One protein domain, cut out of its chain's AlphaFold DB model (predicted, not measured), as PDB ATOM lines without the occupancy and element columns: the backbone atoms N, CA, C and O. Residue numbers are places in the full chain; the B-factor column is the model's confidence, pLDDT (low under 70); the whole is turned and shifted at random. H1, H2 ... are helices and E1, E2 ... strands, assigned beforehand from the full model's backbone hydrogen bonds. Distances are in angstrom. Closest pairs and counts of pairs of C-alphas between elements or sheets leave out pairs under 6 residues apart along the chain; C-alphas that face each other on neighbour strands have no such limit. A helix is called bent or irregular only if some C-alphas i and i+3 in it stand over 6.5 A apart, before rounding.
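Overview. This is residues 11 to 18 and 26 to 67 of the 85 residues of an uncharacterized protein of Cyanobacteria bacterium 13_1_40CM_2_61_4 (UniProt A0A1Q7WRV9). A short ribbon of two parallel strands, E1 and E2, forms the middle, with H1 and H2 grouped on one side of it and H3, at the end of a long loop, on the other. After E1, residues 15 to 18 run away from the ribbon to a cut in the chain. The printed part has 50 residues, with two named strands and three named helices in the order E1, H1, H2, E2, H3; the sheet's order is E1, E2, and the class is mixed, helices and strands. The whole is compact, with a radius of gyration of the C-alphas of 11.1 A and spans of 27 by 27 by 16 A.

Along the chain. E2 is the longest strand, residues 45 to 49, 13.4 A from first to last C-alpha. E1, residues 11 to 14, is 10.7 A long and begins at C-alpha 11, (6.423, -19.676, 100.445). H2, residues 33 to 43, is the longest helix at 15.4 A, with C-alpha 33 at (2.425, -33.602, 107.319); it is irregular, with C-alphas 35 and 38 8.6 A apart. H1 is residues 27 to 30, 5.4 A. H3 is residues 61 to 65, 5.9 A, and ends at C-alpha 65, (11.182, -20.754, 93.515).

Arrangement. E1 and E2 are parallel neighbours, with 34 degrees between their directions. The C-alphas of Cys 13 and Phe 48 face each other at 4.5 A. N 12 and O 46 are within hydrogen-bond range at 3.0 A, as are N 48 and O 12 at 3.0 A. H2 has 6 pairs of C-alphas within 8 A of E2, the closest being Met 39 and Val 45 at 5.9 A. H1 and H2 only just touch, with 3 pairs of C-alphas within 8 A, the closest those of Val 28 and Met 39 at 5.7 A. The closest C-alphas of E2 and H3 are those of Phe 48 and Phe 61, 7.0 A apart, and those of E1 and H3 are Cys 13 and Leu 62, 6.7 A apart. H3 is apart from H1 and from H2, and E1 is apart from H2. In H3 every O i to N i+4 pair is within hydrogen-bond range; in H2 it is 4 of 7, and H1 is too short for such a pair.

Size, cuts and confidence. The two C-alphas farthest apart are those of Lys 42 and Gly 58, 28.9 A. Residues 19 to 25 are not printed, and C-alphas 18 and 26 are 17.1 A apart across this cut, which lies in the link from E1 to H1. The links H1 to H2 and H2 to E2 are tight, and the link E2 to H3, 11 residues, is long. The mean pLDDT of the printed part is 94.6, and no printed residue of this model is under 70.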
ATOM      1  N   ASP A  11       5.644 -18.474 100.706       92.25
ATOM      2  CA  ASP A  11       6.423 -19.676 100.445       92.25
ATOM      3  C   ASP A  11       7.911 -19.360 100.609       92.25
ATOM      4  O   ASP A  11       8.393 -18.320 100.147       92.25
ATOM      5  N   GLY A  12       8.657 -20.259 101.242       94.19
ATOM      6  CA  GLY A  12      10.096 -20.098 101.423       94.19
ATOM      7  C   GLY A  12      10.831 -21.424 101.512       94.19
ATOM      8  O   GLY A  12      10.242 -22.479 101.729       94.19
ATOM      9  N   CYS A  13      12.146 -21.385 101.350       95.94
ATOM     10  CA  CYS A  13      12.987 -22.545 101.594       95.94
ATOM     11  C   CYS A  13      14.244 -22.160 102.360       95.94
ATOM     12  O   CYS A  13      14.713 -21.027 102.265       95.94
ATOM     13  N   TRP A  14      14.798 -23.123 103.085       94.12
ATOM     14  CA  TRP A  14      16.036 -22.955 103.835       94.12
ATOM     15  C   TRP A  14      16.985 -24.123 103.583       94.12
ATOM     16  O   TRP A  14      16.567 -25.229 103.228       94.12
ATOM     17  N   GLU A  15      18.279 -23.862 103.717       92.00
ATOM     18  CA  GLU A  15      19.317 -24.852 103.460       92.00
ATOM     19  C   GLU A  15      19.613 -25.670 104.718       92.00
ATOM     20  O   GLU A  15      19.969 -25.128 105.764       92.00
ATOM     21  N   TRP A  16      19.485 -26.993 104.607       90.31
ATOM     22  CA  TRP A  16      19.949 -27.896 105.652       90.31
ATOM     23  C   TRP A  16      21.474 -27.983 105.621       90.31
ATOM     24  O   TRP A  16      22.052 -28.441 104.635       90.31
ATOM     25  N   THR A  17      22.116 -27.624 106.728       88.56
ATOM     26  CA  THR A  17      23.558 -27.790 106.932       88.56
ATOM     27  C   THR A  17      23.817 -28.422 108.300       88.56
ATOM     28  O   THR A  17      22.952 -28.411 109.174       88.56
ATOM     29  N   GLU A  18      25.016 -28.970 108.512       87.00
ATOM     30  CA  GLU A  18      25.391 -29.588 109.797       87.00
ATOM     31  C   GLU A  18      25.420 -28.594 110.970       87.00
ATOM     32  O   GLU A  18      25.377 -29.007 112.125       87.00
ATOM     33  N   ASP A  26      11.666 -24.113 115.779       94.25
ATOM     34  CA  ASP A  26      10.306 -24.501 116.127       94.25
ATOM     35  C   ASP A  26       9.972 -25.836 115.437       94.25
ATOM     36  O   ASP A  26      10.048 -25.893 114.205       94.25
ATOM     37  N   PRO A  27       9.589 -26.908 116.163       95.19
ATOM     38  CA  PRO A  27       9.402 -28.235 115.569       95.19
ATOM     39  C   PRO A  27       8.387 -28.263 114.428       95.19
ATOM     40  O   PRO A  27       8.451 -29.133 113.561       95.19
ATOM     41  N   VAL A  28       7.474 -27.287 114.392       95.56
ATOM     42  CA  VAL A  28       6.520 -27.129 113.295       95.56
ATOM     43  C   VAL A  28       7.201 -26.950 111.937       95.56
ATOM     44  O   VAL A  28       6.653 -27.371 110.927       95.56
ATOM     45  N   LEU A  29       8.406 -26.368 111.901       93.56
ATOM     46  CA  LEU A  29       9.189 -26.150 110.681       93.56
ATOM     47  C   LEU A  29       9.803 -27.447 110.129       93.56
ATOM     48  O   LEU A  29      10.352 -27.447 109.028       93.56
ATOM     49  N   LEU A  30       9.675 -28.551 110.870       93.69
ATOM     50  CA  LEU A  30      10.037 -29.904 110.452       93.69
ATOM     51  C   LEU A  30       8.805 -30.799 110.226       93.69
ATOM     52  O   LEU A  30       8.957 -31.955 109.831       93.69
ATOM     53  N   ASP A  31       7.589 -30.290 110.457       95.75
ATOM     54  CA  ASP A  31       6.343 -31.027 110.246       95.75
ATOM     55  C   ASP A  31       5.759 -30.762 108.852       95.75
ATOM     56  O   ASP A  31       4.985 -29.831 108.617       95.75
ATOM     57  N   PHE A  32       6.124 -31.625 107.905       94.75
ATOM     58  CA  PHE A  32       5.619 -31.583 106.531       94.75
ATOM     59  C   PHE A  32       4.293 -32.342 106.338       94.75
ATOM     60  O   PHE A  32       3.813 -32.458 105.205       94.75
ATOM     61  N   ALA A  33       3.687 -32.876 107.406       95.19
ATOM     62  CA  ALA A  33       2.425 -33.602 107.319       95.19
ATOM     63  C   ALA A  33       1.263 -32.676 106.935       95.19
ATOM     64  O   ALA A  33       1.332 -31.454 107.070       95.19
ATOM     65  N   GLN A  34       0.172 -33.265 106.432       95.31
ATOM     66  CA  GLN A  34      -1.070 -32.546 106.107       95.31
ATOM     67  C   GLN A  34      -0.839 -31.274 105.266       95.31
ATOM     68  O   GLN A  34      -1.459 -30.242 105.497       95.31
ATOM     69  N   ALA A  35       0.089 -31.344 104.304       92.12
ATOM     70  CA  ALA A  35       0.500 -30.204 103.485       92.12
ATOM     71  C   ALA A  35       0.975 -28.990 104.313       92.12
ATOM     72  O   ALA A  35       0.613 -27.857 104.000       92.12
ATOM     73  N   ARG A  36       1.787 -29.241 105.354       95.12
ATOM     74  CA  ARG A  36       2.379 -28.233 106.255       95.12
ATOM     75  C   ARG A  36       1.325 -27.380 106.967       95.12
ATOM     76  O   ARG A  36       1.555 -26.211 107.280       95.12
ATOM     77  N   GLN A  37       0.159 -27.966 107.253       95.69
ATOM     78  CA  GLN A  37      -0.950 -27.288 107.931       95.69
ATOM     79  C   GLN A  37      -0.492 -26.560 109.199       95.69
ATOM     80  O   GLN A  37      -0.845 -25.399 109.394       95.69
ATOM     81  N   ALA A  38       0.331 -27.204 110.025       96.69
ATOM     82  CA  ALA A  38       0.779 -26.623 111.281       96.69
ATOM     83  C   ALA A  38       1.657 -25.366 111.074       96.69
ATOM     84  O   ALA A  38       1.543 -24.404 111.838       96.69
ATOM     85  N   MET A  39       2.473 -25.313 110.007       96.00
ATOM     86  CA  MET A  39       3.251 -24.114 109.651       96.00
ATOM     87  C   MET A  39       2.324 -22.962 109.252       96.00
ATOM     88  O   MET A  39       2.484 -21.832 109.719       96.00
ATOM     89  N   ARG A  40       1.304 -23.266 108.440       93.19
ATOM     90  CA  ARG A  40       0.303 -22.294 107.985       93.19
ATOM     91  C   ARG A  40      -0.530 -21.754 109.146       93.19
ATOM     92  O   ARG A  40      -0.778 -20.556 109.203       93.19
ATOM     93  N   GLU A  41      -0.934 -22.609 110.082       94.12
ATOM     94  CA  GLU A  41      -1.718 -22.215 111.259       94.12
ATOM     95  C   GLU A  41      -0.930 -21.317 112.217       94.12
ATOM     96  O   GLU A  41      -1.484 -20.358 112.753       94.12
ATOM     97  N   LYS A  42       0.360 -21.606 112.428       94.75
ATOM     98  CA  LYS A  42       1.188 -20.873 113.392       94.75
ATOM     99  C   LYS A  42       1.829 -19.611 112.819       94.75
ATOM    100  O   LYS A  42       1.890 -18.597 113.509       94.75
ATOM    101  N   TYR A  43       2.317 -19.677 111.582       92.38
ATOM    102  CA  TYR A  43       3.125 -18.619 110.969       92.38
ATOM    103  C   TYR A  43       2.538 -18.058 109.670       92.38
ATOM    104  O   TYR A  43       3.018 -17.033 109.194       92.38
ATOM    105  N   GLY A  44       1.516 -18.690 109.084       91.75
ATOM    106  CA  GLY A  44       0.976 -18.273 107.786       91.75
ATOM    107  C   GLY A  44       1.922 -18.543 106.610       91.75
ATOM    108  O   GLY A  44       1.796 -17.898 105.570       91.75
ATOM    109  N   VAL A  45       2.872 -19.472 106.773       92.50
ATOM    110  CA  VAL A  45       3.907 -19.782 105.774       92.50
ATOM    111  C   VAL A  45       3.896 -21.251 105.368       92.50
ATOM    112  O   VAL A  45       3.434 -22.116 106.114       92.50
ATOM    113  N   ASP A  46       4.473 -21.518 104.202       94.31
ATOM    114  CA  ASP A  46       4.831 -22.845 103.714       94.31
ATOM    115  C   ASP A  46       6.348 -22.886 103.482       94.31
ATOM    116  O   ASP A  46       6.862 -22.299 102.528       94.31
ATOM    117  N   PHE A  47       7.086 -23.566 104.367       95.19
ATOM    118  CA  PHE A  47       8.539 -23.710 104.244       95.19
ATOM    119  C   PHE A  47       8.963 -25.106 103.790       95.19
ATOM    120  O   PHE A  47       8.324 -26.112 104.100       95.19
ATOM    121  N   PHE A  48      10.071 -25.148 103.047       96.00
ATOM    122  CA  PHE A  48      10.637 -26.348 102.432       96.00
ATOM    123  C   PHE A  48      12.150 -26.426 102.654       96.00
ATOM    124  O   PHE A  48      12.816 -25.404 102.828       96.00
ATOM    125  N   LEU A  49      12.721 -27.631 102.585       95.50
ATOM    126  CA  LEU A  49      14.170 -27.763 102.446       95.50
ATOM    127  C   LEU A  49      14.579 -27.382 101.023       95.50
ATOM    128  O   LEU A  49      14.060 -27.930 100.052       95.50
ATOM    129  N   ALA A  50      15.530 -26.456 100.908       96.31
ATOM    130  CA  ALA A  50      15.996 -25.898  99.641       96.31
ATOM    131  C   ALA A  50      16.501 -26.977  98.672       96.31
ATOM    132  O   ALA A  50      16.321 -26.845  97.465       96.31
ATOM    133  N   THR A  51      17.082 -28.053  99.207       95.88
ATOM    134  CA  THR A  51      17.678 -29.166  98.455       95.88
ATOM    135  C   THR A  51      16.685 -30.261  98.067       95.88
ATOM    136  O   THR A  51      17.031 -31.143  97.281       95.88
ATOM    137  N   TRP A  52      15.460 -30.248  98.599       96.56
ATOM    138  CA  TRP A  52      14.443 -31.226  98.216       96.56
ATOM    139  C   TRP A  52      13.933 -30.967  96.805       96.56
ATOM    140  O   TRP A  52      13.831 -29.822  96.372       96.56
ATOM    141  N   ILE A  53      13.591 -32.050  96.106       97.62
ATOM    142  CA  ILE A  53      13.066 -31.991  94.745       97.62
ATOM    143  C   ILE A  53      11.556 -31.748  94.788       97.62
ATOM    144  O   ILE A  53      10.805 -32.535  95.370       97.62
ATOM    145  N   GLU A  54      11.113 -30.668  94.152       96.00
ATOM    146  CA  GLU A  54       9.708 -30.391  93.893       96.00
ATOM    147  C   GLU A  54       9.205 -31.370  92.822       96.00
ATOM    148  O   GLU A  54       9.767 -31.491  91.731       96.00
ATOM    149  N   ALA A  55       8.164 -32.130  93.162       93.75
ATOM    150  CA  ALA A  55       7.768 -33.310  92.403       93.75
ATOM    151  C   ALA A  55       7.219 -32.997  90.999       93.75
ATOM    152  O   ALA A  55       7.357 -33.828  90.103       93.75
ATOM    153  N   GLY A  56       6.582 -31.840  90.801       93.31
ATOM    154  CA  GLY A  56       5.993 -31.459  89.519       93.31
ATOM    155  C   GLY A  56       7.023 -31.031  88.473       93.31
ATOM    156  O   GLY A  56       6.866 -31.343  87.294       93.31
ATOM    157  N   SER A  57       8.071 -30.332  88.898       93.81
ATOM    158  CA  SER A  57       9.104 -29.755  88.033       93.81
ATOM    159  C   SER A  57      10.383 -30.587  87.963       93.81
ATOM    160  O   SER A  57      11.134 -30.467  86.996       93.81
ATOM    161  N   GLY A  58      10.657 -31.421  88.971       96.00
ATOM    162  CA  GLY A  58      11.927 -32.138  89.099       96.00
ATOM    163  C   GLY A  58      13.109 -31.241  89.489       96.00
ATOM    164  O   GLY A  58      14.255 -31.685  89.433       96.00
ATOM    165  N   LEU A  59      12.846 -29.993  89.876       96.44
ATOM    166  CA  LEU A  59      13.840 -29.022  90.326       96.44
ATOM    167  C   LEU A  59      13.969 -29.047  91.849       96.44
ATOM    168  O   LEU A  59      13.037 -29.442  92.547       96.44
ATOM    169  N   THR A  60      15.097 -28.577  92.383       97.56
ATOM    170  CA  THR A  60      15.182 -28.278  93.820       97.56
ATOM    171  C   THR A  60      14.188 -27.169  94.184       97.56
ATOM    172  O   THR A  60      13.862 -26.345  93.330       97.56
ATOM    173  N   PHE A  61      13.717 -27.084  95.432       97.00
ATOM    174  CA  PHE A  61      12.852 -25.967  95.839       97.00
ATOM    175  C   PHE A  61      13.527 -24.600  95.647       97.00
ATOM    176  O   PHE A  61      12.854 -23.643  95.263       97.00
ATOM    177  N   LEU A  62      14.853 -24.516  95.826       96.50
ATOM    178  CA  LEU A  62      15.621 -23.303  95.529       96.50
ATOM    179  C   LEU A  62      15.522 -22.902  94.048       96.50
ATOM    180  O   LEU A  62      15.287 -21.738  93.729       96.50
ATOM    181  N   ASP A  63      15.678 -23.855  93.129       96.19
ATOM    182  CA  ASP A  63      15.588 -23.604  91.686       96.19
ATOM    183  C   ASP A  63      14.145 -23.395  91.213       96.19
ATOM    184  O   ASP A  63      13.886 -22.608  90.299       96.19
ATOM    185  N   PHE A  64      13.198 -24.102  91.826       96.31
ATOM    186  CA  PHE A  64      11.771 -23.995  91.552       96.31
ATOM    187  C   PHE A  64      11.254 -22.601  91.910       96.31
ATOM    188  O   PHE A  64      10.609 -21.943  91.092       96.31
ATOM    189  N   PHE A  65      11.597 -22.091  93.098       95.69
ATOM    190  CA  PHE A  65      11.182 -20.754  93.515       95.69
ATOM    191  C   PHE A  65      11.843 -19.628  92.725       95.69
ATOM    192  O   PHE A  65      11.346 -18.508  92.776       95.69
ATOM    193  N   GLN A  66      12.891 -19.896  91.950       96.31
ATOM    194  CA  GLN A  66      13.498 -18.924  91.037       96.31
ATOM    195  C   GLN A  66      12.831 -18.888  89.655       96.31
ATOM    196  O   GLN A  66      13.354 -18.272  88.725       96.31
ATOM    197  N   ARG A  67      11.657 -19.511  89.501       94.50
ATOM    198  CA  ARG A  67      10.865 -19.477  88.268       94.50
ATOM    199  C   ARG A  67       9.430 -19.034  88.532       94.50
ATOM    200  O   ARG A  67       8.881 -19.203  89.623       94.50
TER     201      ARG A  67